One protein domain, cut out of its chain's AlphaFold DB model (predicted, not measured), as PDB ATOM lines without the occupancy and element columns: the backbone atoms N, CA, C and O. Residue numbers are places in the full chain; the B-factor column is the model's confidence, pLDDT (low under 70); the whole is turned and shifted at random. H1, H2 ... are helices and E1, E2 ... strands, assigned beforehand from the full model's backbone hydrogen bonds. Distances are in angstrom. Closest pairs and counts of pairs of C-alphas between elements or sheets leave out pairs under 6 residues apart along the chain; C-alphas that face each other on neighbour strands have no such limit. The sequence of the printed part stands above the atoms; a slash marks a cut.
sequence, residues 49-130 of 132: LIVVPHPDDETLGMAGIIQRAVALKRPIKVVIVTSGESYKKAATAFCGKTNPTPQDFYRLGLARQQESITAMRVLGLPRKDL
ATOM      1  N   LEU A  49      23.442  41.797 105.113       98.19
ATOM      2  CA  LEU A  49      22.412  42.812 104.946       98.19
ATOM      3  C   LEU A  49      21.895  42.729 103.514       98.19
ATOM      4  O   LEU A  49      22.644  42.961 102.571       98.19
ATOM      5  N   ILE A  50      20.620  42.401 103.367       98.19
ATOM      6  CA  ILE A  50      19.911  42.452 102.093       98.19
ATOM      7  C   ILE A  50      19.168  43.780 102.044       98.19
ATOM      8  O   ILE A  50      18.455  44.112 102.987       98.19
ATOM      9  N   VAL A  51      19.330  44.525 100.955       98.69
ATOM     10  CA  VAL A  51      18.576  45.753 100.692       98.69
ATOM     11  C   VAL A  51      17.858  45.567  99.368       98.69
ATOM     12  O   VAL A  51      18.514  45.355  98.348       98.69
ATOM     13  N   VAL A  52      16.530  45.617  99.388       98.69
ATOM     14  CA  VAL A  52      15.703  45.457  98.190       98.69
ATOM     15  C   VAL A  52      14.686  46.590  98.043       98.69
ATOM     16  O   VAL A  52      14.282  47.181  99.047       98.69
ATOM     17  N   PRO A  53      14.269  46.927  96.813       98.31
ATOM     18  CA  PRO A  53      13.350  48.038  96.584       98.31
ATOM     19  C   PRO A  53      11.933  47.838  97.150       98.31
ATOM     20  O   PRO A  53      11.416  48.749  97.809       98.31
ATOM     21  N   HIS A  54      11.296  46.688  96.897       98.50
ATOM     22  CA  HIS A  54       9.877  46.465  97.203       98.50
ATOM     23  C   HIS A  54       9.622  45.111  97.895       98.50
ATOM     24  O   HIS A  54      10.491  44.238  97.874       98.50
ATOM     25  N   PRO A  55       8.443  44.935  98.532       98.50
ATOM     26  CA  PRO A  55       8.070  43.676  99.169       98.50
ATOM     27  C   PRO A  55       7.703  42.625  98.116       98.50
ATOM     28  O   PRO A  55       6.632  42.716  97.525       98.50
ATOM     29  N   ASP A  56       8.590  41.665  97.876       97.88
ATOM     30  CA  ASP A  56       8.559  40.558  96.901       97.88
ATOM     31  C   ASP A  56       9.994  40.263  96.450       97.88
ATOM     32  O   ASP A  56      10.391  39.100  96.362       97.88
ATOM     33  N   ASP A  57      10.783  41.313  96.229       98.50
ATOM     34  CA  ASP A  57      12.175  41.264  95.789       98.50
ATOM     35  C   ASP A  57      13.064  40.450  96.752       98.50
ATOM     36  O   ASP A  57      13.945  39.701  96.317       98.50
ATOM     37  N   GLU A  58      12.819  40.525  98.067       98.25
ATOM     38  CA  GLU A  58      13.561  39.750  99.069       98.25
ATOM     39  C   GLU A  58      13.315  38.244  98.926       98.25
ATOM     40  O   GLU A  58      14.198  37.426  99.191       98.25
ATOM     41  N   THR A  59      12.117  37.873  98.475       97.94
ATOM     42  CA  THR A  59      11.727  36.479  98.289       97.94
ATOM     43  C   THR A  59      12.136  35.996  96.896       97.94
ATOM     44  O   THR A  59      12.796  34.967  96.775       97.94
ATOM     45  N   LEU A  60      11.802  36.745  95.843       97.56
ATOM     46  CA  LEU A  60      12.062  36.372  94.450       97.56
ATOM     47  C   LEU A  60      13.552  36.397  94.100       97.56
ATOM     48  O   LEU A  60      14.028  35.513  93.391       97.56
ATOM     49  N   GLY A  61      14.286  37.396  94.592       95.31
ATOM     50  CA  GLY A  61      15.704  37.564  94.289       95.31
ATOM     51  C   GLY A  61      16.631  36.891  95.297       95.31
ATOM     52  O   GLY A  61      17.699  36.418  94.917       95.31
ATOM     53  N   MET A  62      16.239  36.838  96.577       96.06
ATOM     54  CA  MET A  62      17.188  36.563  97.665       96.06
ATOM     55  C   MET A  62      16.843  35.371  98.567       96.06
ATOM     56  O   MET A  62      17.627  35.066  99.471       96.06
ATOM     57  N   ALA A  63      15.748  34.638  98.328       96.06
ATOM     58  CA  ALA A  63      15.343  33.532  99.208       96.06
ATOM     59  C   ALA A  63      16.438  32.471  99.410       96.06
ATOM     60  O   ALA A  63      16.608  31.982 100.526       96.06
ATOM     61  N   GLY A  64      17.225  32.153  98.374       93.50
ATOM     62  CA  GLY A  64      18.330  31.194  98.485       93.50
ATOM     63  C   GLY A  64      19.419  31.642  99.469       93.50
ATOM     64  O   GLY A  64      19.879  30.846 100.290       93.50
ATOM     65  N   ILE A  65      19.780  32.931  99.447       94.12
ATOM     66  CA  ILE A  65      20.742  33.521 100.391       94.12
ATOM     67  C   ILE A  65      20.160  33.512 101.806       94.12
ATOM     68  O   ILE A  65      20.847  33.119 102.747       94.12
ATOM     69  N   ILE A  66      18.888  33.897 101.957       96.75
ATOM     70  CA  ILE A  66      18.207  33.938 103.258       96.75
ATOM     71  C   ILE A  66      18.167  32.545 103.889       96.75
ATOM     72  O   ILE A  66      18.624  32.371 105.018       96.75
ATOM     73  N   GLN A  67      17.693  31.538 103.151       95.38
ATOM     74  CA  GLN A  67      17.618  30.158 103.639       95.38
ATOM     75  C   GLN A  67      18.997  29.619 104.024       95.38
ATOM     76  O   GLN A  67      19.147  29.007 105.082       95.38
ATOM     77  N   ARG A  68      20.025  29.879 103.203       94.00
ATOM     78  CA  ARG A  68      21.398  29.452 103.495       94.00
ATOM     79  C   ARG A  68      21.935  30.113 104.764       94.00
ATOM     80  O   ARG A  68      22.495  29.424 105.614       94.00
ATOM     81  N   ALA A  69      21.746  31.422 104.911       95.88
ATOM     82  CA  ALA A  69      22.169  32.166 106.092       95.88
ATOM     83  C   ALA A  69      21.486  31.651 107.366       95.88
ATOM     84  O   ALA A  69      22.160  31.406 108.367       95.88
ATOM     85  N   VAL A  70      20.169  31.423 107.308       95.94
ATOM     86  CA  VAL A  70      19.380  30.865 108.416       95.94
ATOM     87  C   VAL A  70      19.865  29.460 108.784       95.94
ATOM     88  O   VAL A  70      20.119  29.196 109.960       95.94
ATOM     89  N   ALA A  71      20.073  28.577 107.801       95.00
ATOM     90  CA  ALA A  71      20.561  27.213 108.029       95.00
ATOM     91  C   ALA A  71      21.946  27.192 108.701       95.00
ATOM     92  O   ALA A  71      22.195  26.401 109.610       95.00
ATOM     93  N   LEU A  72      22.826  28.111 108.297       95.12
ATOM     94  CA  LEU A  72      24.158  28.296 108.876       95.12
ATOM     95  C   LEU A  72      24.160  29.137 110.166       95.12
ATOM     96  O   LEU A  72      25.231  29.417 110.705       95.12
ATOM     97  N   LYS A  73      22.989  29.555 110.669       95.50
ATOM     98  CA  LYS A  73      22.826  30.423 111.852       95.50
ATOM     99  C   LYS A  73      23.632  31.729 111.759       95.50
ATOM    100  O   LYS A  73      24.150  32.226 112.760       95.50
ATOM    101  N   ARG A  74      23.749  32.294 110.555       96.19
ATOM    102  CA  ARG A  74      24.416  33.579 110.315       96.19
ATOM    103  C   ARG A  74      23.478  34.743 110.646       96.19
ATOM    104  O   ARG A  74      22.304  34.691 110.284       96.19
ATOM    105  N   PRO A  75      23.971  35.818 111.288       97.38
ATOM    106  CA  PRO A  75      23.225  37.061 111.416       97.38
ATOM    107  C   PRO A  75      22.855  37.619 110.041       97.38
ATOM    108  O   PRO A  75      23.731  37.906 109.223       97.38
ATOM    109  N   ILE A  76      21.560  37.810 109.813       97.94
ATOM    110  CA  ILE A  76      21.018  38.346 108.568       97.94
ATOM    111  C   ILE A  76      19.920  39.363 108.877       97.94
ATOM    112  O   ILE A  76      19.110  39.151 109.777       97.94
ATOM    113  N   LYS A  77      19.913  40.475 108.136       98.56
ATOM    114  CA  LYS A  77      18.830  41.462 108.117       98.56
ATOM    115  C   LYS A  77      18.391  41.734 106.686       98.56
ATOM    116  O   LYS A  77      19.220  41.760 105.779       98.56
ATOM    117  N   VAL A  78      17.098  41.968 106.513       98.75
ATOM    118  CA  VAL A  78      16.486  42.349 105.240       98.75
ATOM    119  C   VAL A  78      15.865  43.729 105.408       98.75
ATOM    120  O   VAL A  78      15.089  43.947 106.334       98.75
ATOM    121  N   VAL A  79      16.225  44.657 104.531       98.81
ATOM    122  CA  VAL A  79      15.682  46.013 104.451       98.81
ATOM    123  C   VAL A  79      14.939  46.132 103.132       98.81
ATOM    124  O   VAL A  79      15.531  45.956 102.069       98.81
ATOM    125  N   ILE A  80      13.652  46.431 103.211       98.81
ATOM    126  CA  ILE A  80      12.791  46.686 102.065       98.81
ATOM    127  C   ILE A  80      12.533  48.191 102.039       98.81
ATOM    128  O   ILE A  80      12.021  48.740 103.002       98.81
ATOM    129  N   VAL A  81      12.945  48.874 100.972       98.69
ATOM    130  CA  VAL A  81      13.029  50.347 100.952       98.69
ATOM    131  C   VAL A  81      11.658  51.023 100.847       98.69
ATOM    132  O   VAL A  81      11.490  52.159 101.285       98.69
ATOM    133  N   THR A  82      10.677  50.357 100.243       98.06
ATOM    134  CA  THR A  82       9.326  50.895 100.042       98.06
ATOM    135  C   THR A  82       8.265  49.839 100.345       98.06
ATOM    136  O   THR A  82       8.563  48.651 100.427       98.06
ATOM    137  N   SER A  83       6.993  50.238 100.435       98.12
ATOM    138  CA  SER A  83       5.892  49.277 100.608       98.12
ATOM    139  C   SER A  83       5.343  48.739  99.279       98.12
ATOM    140  O   SER A  83       4.376  47.978  99.278       98.12
ATOM    141  N   GLY A  84       5.935  49.111  98.136       97.38
ATOM    142  CA  GLY A  84       5.509  48.641  96.815       97.38
ATOM    143  C   GLY A  84       4.088  49.056  96.413       97.38
ATOM    144  O   GLY A  84       3.461  48.432  95.557       97.38
ATOM    145  N   GLU A  85       3.534  50.097  97.015       97.44
ATOM    146  CA  GLU A  85       2.134  50.462  96.852       97.44
ATOM    147  C   GLU A  85       1.826  51.109  95.499       97.44
ATOM    148  O   GLU A  85       0.729  50.943  94.980       97.44
ATOM    149  N   SER A  86       2.783  51.813  94.892       95.81
ATOM    150  CA  SER A  86       2.524  52.809  93.835       95.81
ATOM    151  C   SER A  86       2.107  52.245  92.467       95.81
ATOM    152  O   SER A  86       1.841  53.006  91.532       95.81
ATOM    153  N   TYR A  87       2.003  50.925  92.306       95.69
ATOM    154  CA  TYR A  87       1.605  50.341  91.029       95.69
ATOM    155  C   TYR A  87       0.081  50.346  90.847       95.69
ATOM    156  O   TYR A  87      -0.635  49.506  91.390       95.69
ATOM    157  N   LYS A  88      -0.429  51.262  90.008       96.50
ATOM    158  CA  LYS A  88      -1.877  51.462  89.792       96.50
ATOM    159  C   LYS A  88      -2.640  50.179  89.458       96.50
ATOM    160  O   LYS A  88      -3.736  49.994  89.973       96.50
ATOM    161  N   LYS A  89      -2.092  49.288  88.619       97.44
ATOM    162  CA  LYS A  89      -2.788  48.034  88.276       97.44
ATOM    163  C   LYS A  89      -2.927  47.111  89.487       97.44
ATOM    164  O   LYS A  89      -3.996  46.538  89.668       97.44
ATOM    165  N   ALA A  90      -1.892  47.013  90.326       96.56
ATOM    166  CA  ALA A  90      -1.972  46.268  91.580       96.56
ATOM    167  C   ALA A  90      -2.989  46.907  92.533       96.56
ATOM    168  O   ALA A  90      -3.843  46.206  93.058       96.56
ATOM    169  N   ALA A  91      -2.982  48.237  92.673       98.06
ATOM    170  CA  ALA A  91      -3.963  48.943  93.495       98.06
ATOM    171  C   ALA A  91      -5.405  48.728  92.998       98.06
ATOM    172  O   ALA A  91      -6.288  48.439  93.801       98.06
ATOM    173  N   THR A  92      -5.653  48.795  91.684       98.19
ATOM    174  CA  THR A  92      -6.963  48.493  91.078       98.19
ATOM    175  C   THR A  92      -7.401  47.059  91.350       98.19
ATOM    176  O   THR A  92      -8.546  46.854  91.746       98.19
ATOM    177  N   ALA A  93      -6.507  46.082  91.182       97.88
ATOM    178  CA  ALA A  93      -6.808  44.682  91.470       97.88
ATOM    179  C   ALA A  93      -7.096  44.453  92.964       97.88
ATOM    180  O   ALA A  93      -8.040  43.752  93.305       97.88
ATOM    181  N   PHE A  94      -6.326  45.097  93.842       97.75
ATOM    182  CA  PHE A  94      -6.447  44.979  95.293       97.75
ATOM    183  C   PHE A  94      -7.750  45.584  95.835       97.75
ATOM    184  O   PHE A  94      -8.423  44.967  96.655       97.75
ATOM    185  N   CYS A  95      -8.127  46.787  95.386       97.44
ATOM    186  CA  CYS A  95      -9.314  47.481  95.903       97.44
ATOM    187  C   CYS A  95     -10.597  47.244  95.089       97.44
ATOM    188  O   CYS A  95     -11.668  47.667  95.520       97.44
ATOM    189  N   GLY A  96     -10.501  46.628  93.905       97.81
ATOM    190  CA  GLY A  96     -11.634  46.415  92.998       97.81
ATOM    191  C   GLY A  96     -12.149  47.684  92.305       97.81
ATOM    192  O   GLY A  96     -13.241  47.670  91.741       97.81
ATOM    193  N   LYS A  97     -11.397  48.796  92.341       96.88
ATOM    194  CA  LYS A  97     -11.799  50.093  91.764       96.88
ATOM    195  C   LYS A  97     -10.979  50.432  90.526       96.88
ATOM    196  O   LYS A  97      -9.750  50.337  90.523       96.88
ATOM    197  N   THR A  98     -11.641  50.952  89.498       95.69
ATOM    198  CA  THR A  98     -10.989  51.434  88.265       95.69
ATOM    199  C   THR A  98     -10.072  52.635  88.507       95.69
ATOM    200  O   THR A  98      -9.063  52.789  87.818       95.69
ATOM    201  N   ASN A  99     -10.380  53.465  89.510       97.06
ATOM    202  CA  ASN A  99      -9.545  54.586  89.927       97.06
ATOM    203  C   ASN A  99      -9.255  54.521  91.440       97.06
ATOM    204  O   ASN A  99     -10.061  55.010  92.234       97.06
ATOM    205  N   PRO A 100      -8.144  53.884  91.851       97.69
ATOM    206  CA  PRO A 100      -7.767  53.772  93.257       97.69
ATOM    207  C   PRO A 100      -7.490  55.140  93.886       97.69
ATOM    208  O   PRO A 100      -6.904  56.024  93.260       97.69
ATOM    209  N   THR A 101      -7.901  55.304  95.140       98.25
ATOM    210  CA  THR A 101      -7.648  56.508  95.945       98.25
ATOM    211  C   THR A 101      -6.292  56.418  96.651       98.25
ATOM    212  O   THR A 101      -5.798  55.306  96.851       98.25
ATOM    213  N   PRO A 102      -5.698  57.530  97.127       98.19
ATOM    214  CA  PRO A 102      -4.474  57.484  97.939       98.19
ATOM    215  C   PRO A 102      -4.567  56.531  99.143       98.19
ATOM    216  O   PRO A 102      -3.608  55.843  99.481       98.19
ATOM    217  N   GLN A 103      -5.754  56.417  99.745       98.44
ATOM    218  CA  GLN A 103      -6.001  55.483 100.840       98.44
ATOM    219  C   GLN A 103      -5.933  54.011 100.399       98.44
ATOM    220  O   GLN A 103      -5.523  53.158 101.187       98.44
ATOM    221  N   ASP A 104      -6.333  53.702  99.162       98.44
ATOM    222  CA  ASP A 104      -6.235  52.351  98.599       98.44
ATOM    223  C   ASP A 104      -4.768  51.966  98.355       98.44
ATOM    224  O   ASP A 104      -4.377  50.849  98.685       98.44
ATOM    225  N   PHE A 105      -3.946  52.903  97.867       98.56
ATOM    226  CA  PHE A 105      -2.493  52.723  97.755       98.56
ATOM    227  C   PHE A 105      -1.867  52.442  99.128       98.56
ATOM    228  O   PHE A 105      -1.195  51.431  99.306       98.56
ATOM    229  N   TYR A 106      -2.167  53.257 100.139       98.38
ATOM    230  CA  TYR A 106      -1.660  53.027 101.494       98.38
ATOM    231  C   TYR A 106      -2.038  51.638 102.047       98.38
ATOM    232  O   TYR A 106      -1.197  50.931 102.601       98.38
ATOM    233  N   ARG A 107      -3.295  51.208 101.857       98.62
ATOM    234  CA  ARG A 107      -3.757  49.873 102.281       98.62
ATOM    235  C   ARG A 107      -3.049  48.745 101.534       98.62
ATOM    236  O   ARG A 107      -2.729  47.739 102.161       98.62
ATOM    237  N   LEU A 108      -2.792  48.915 100.235       98.69
ATOM    238  CA  LEU A 108      -1.988  47.970  99.464       98.69
ATOM    239  C   LEU A 108      -0.574  47.860 100.046       98.69
ATOM    240  O   LEU A 108      -0.094  46.749 100.240       98.69
ATOM    241  N   GLY A 109       0.064  48.983 100.384       98.56
ATOM    242  CA  GLY A 109       1.389  48.982 101.009       98.56
ATOM    243  C   GLY A 109       1.426  48.174 102.307       98.56
ATOM    244  O   GLY A 109       2.264  47.290 102.461       98.56
ATOM    245  N   LEU A 110       0.465  48.400 103.210       98.69
ATOM    246  CA  LEU A 110       0.349  47.624 104.452       98.69
ATOM    247  C   LEU A 110       0.133  46.125 104.196       98.69
ATOM    248  O   LEU A 110       0.736  45.293 104.876       98.69
ATOM    249  N   ALA A 111      -0.709  45.775 103.218       98.69
ATOM    250  CA  ALA A 111      -0.945  44.384 102.843       98.69
ATOM    251  C   ALA A 111       0.342  43.719 102.329       98.69
ATOM    252  O   ALA A 111       0.712  42.655 102.821       98.69
ATOM    253  N   ARG A 112       1.081  44.391 101.440       98.62
ATOM    254  CA  ARG A 112       2.359  43.900 100.907       98.62
ATOM    255  C   ARG A 112       3.440  43.755 101.977       98.62
ATOM    256  O   ARG A 112       4.164  42.764 101.988       98.62
ATOM    257  N   GLN A 113       3.526  44.681 102.937       98.62
ATOM    258  CA  GLN A 113       4.419  44.492 104.088       98.62
ATOM    259  C   GLN A 113       4.058  43.218 104.866       98.62
ATOM    260  O   GLN A 113       4.939  42.444 105.245       98.62
ATOM    261  N   GLN A 114       2.765  42.964 105.091       98.62
ATOM    262  CA  GLN A 114       2.302  41.770 105.797       98.62
ATOM    263  C   GLN A 114       2.567  40.475 105.009       98.62
ATOM    264  O   GLN A 114       2.888  39.445 105.616       98.62
ATOM    265  N   GLU A 115       2.480  40.522 103.681       98.56
ATOM    266  CA  GLU A 115       2.886  39.435 102.784       98.56
ATOM    267  C   GLU A 115       4.376  39.117 102.962       98.56
ATOM    268  O   GLU A 115       4.704  37.979 103.303       98.56
ATOM    269  N   SER A 116       5.268  40.112 102.880       98.62
ATOM    270  CA  SER A 116       6.709  39.907 103.101       98.62
ATOM    271  C   SER A 116       7.037  39.423 104.512       98.62
ATOM    272  O   SER A 116       7.853  38.520 104.678       98.62
ATOM    273  N   ILE A 117       6.367  39.927 105.556       98.75
ATOM    274  CA  ILE A 117       6.533  39.405 106.928       98.75
ATOM    275  C   ILE A 117       6.198  37.910 106.985       98.75
ATOM    276  O   ILE A 117       6.879  37.135 107.663       98.75
ATOM    277  N   THR A 118       5.135  37.505 106.293       98.62
ATOM    278  CA  THR A 118       4.685  36.112 106.257       98.62
ATOM    279  C   THR A 118       5.662  35.248 105.461       98.62
ATOM    280  O   THR A 118       6.060  34.193 105.953       98.62
ATOM    281  N   ALA A 119       6.118  35.719 104.299       98.44
ATOM    282  CA  ALA A 119       7.118  35.040 103.480       98.44
ATOM    283  C   ALA A 119       8.445  34.857 104.233       98.44
ATOM    284  O   ALA A 119       8.972  33.750 104.311       98.44
ATOM    285  N   MET A 120       8.945  35.905 104.891       98.56
ATOM    286  CA  MET A 120      10.175  35.841 105.687       98.56
ATOM    287  C   MET A 120      10.070  34.857 106.848       98.56
ATOM    288  O   MET A 120      11.013  34.103 107.096       98.56
ATOM    289  N   ARG A 121       8.904  34.775 107.504       98.25
ATOM    290  CA  ARG A 121       8.652  33.756 108.532       98.25
ATOM    291  C   ARG A 121       8.755  32.338 107.965       98.25
ATOM    292  O   ARG A 121       9.326  31.481 108.633       98.25
ATOM    293  N   VAL A 122       8.240  32.093 106.758       98.31
ATOM    294  CA  VAL A 122       8.365  30.791 106.074       98.31
ATOM    295  C   VAL A 122       9.832  30.456 105.787       98.31
ATOM    296  O   VAL A 122      10.232  29.306 105.939       98.31
ATOM    297  N   LEU A 123      10.659  31.453 105.459       97.94
ATOM    298  CA  LEU A 123      12.107  31.280 105.274       97.94
ATOM    299  C   LEU A 123      12.904  31.175 106.592       97.94
ATOM    300  O   LEU A 123      14.126  31.052 106.557       97.94
ATOM    301  N   GLY A 124      12.242  31.228 107.751       97.88
ATOM    302  CA  GLY A 124      12.882  31.164 109.069       97.88
ATOM    303  C   GLY A 124      13.503  32.481 109.550       97.88
ATOM    304  O   GLY A 124      14.176  32.493 110.581       97.88
ATOM    305  N   LEU A 125      13.263  33.596 108.852       98.00
ATOM    306  CA  LEU A 125      13.699  34.927 109.270       98.00
ATOM    307  C   LEU A 125      12.638  35.570 110.194       98.00
ATOM    308  O   LEU A 125      11.489  35.763 109.787       98.00
ATOM    309  N   PRO A 126      12.975  35.932 111.446       97.25
ATOM    310  CA  PRO A 126      12.019  36.538 112.367       97.25
ATOM    311  C   PRO A 126      11.727  38.005 112.009       97.25
ATOM    312  O   PRO A 126      12.599  38.736 111.548       97.25
ATOM    313  N   ARG A 127      10.518  38.490 112.342       97.81
ATOM    314  CA  ARG A 127      10.060  39.871 112.062       97.81
ATOM    315  C   ARG A 127      11.040  40.963 112.508       97.81
ATOM    316  O   ARG A 127      11.118  41.993 111.847       97.81
ATOM    317  N   LYS A 128      11.757  40.763 113.618       98.25
ATOM    318  CA  LYS A 128      12.735  41.727 114.167       98.25
ATOM    319  C   LYS A 128      13.932  41.995 113.239       98.25
ATOM    320  O   LYS A 128      14.643  42.979 113.425       98.25
ATOM    321  N   ASP A 129      14.166  41.104 112.279       98.44
ATOM    322  CA  ASP A 129      15.266  41.181 111.320       98.44
ATOM    323  C   ASP A 129      14.801  41.582 109.913       98.44
ATOM    324  O   ASP A 129      15.610  41.651 108.992       98.44
ATOM    325  N   LEU A 130      13.518  41.929 109.776       98.38
ATOM    326  CA  LEU A 130      12.933  42.551 108.595       98.38
ATOM    327  C   LEU A 130      12.644  44.032 108.880       98.38
ATOM    328  O   LEU A 130      12.024  44.364 109.893       98.38
TER     329      LEU A 130
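This is residues 49 to 130 of the 132 residues of a protein of Thermoanaerobacter ethanolicus CCSD1 (UniProt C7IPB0). A rod of 47 by 17 by 17 A has helix H4 along much of it, the sheet E1 E2 with H1 and H2 toward one end, and H3 crosswise at the other. The 82 printed residues include, in order, E1 H1 H2 E2 H3 H4, mostly helix. It is only just loose, with a radius of gyration of the C-alphas of 14.2 A.

E1, residues 49 to 52, and E2, 76 to 80, are parallel, with N 50 and O 77 within hydrogen-bond range at 2.9 A. H1, 57 to 60, and H2, 63 to 71, join these strands as a strand-helix-strand unit. H4, 102 to 122, touches H1, closest C-alphas Ala 119 and Thr 59, 7.1 A. H3, 88 to 95, touches H4 about perpendicular at 82 degrees, closest C-alphas Ala 91 and Phe 105, 5.9 A. H2, H3 and H4 have every O i to N i+4 pair within hydrogen-bond range.

E1 begins at C-alpha 49 (22.412, 42.812, 104.946); H4, 30.7 A long, ends at C-alpha 122 (8.365, 30.791, 106.074).

The printed part has no cut and no long link; no printed residue is under 70.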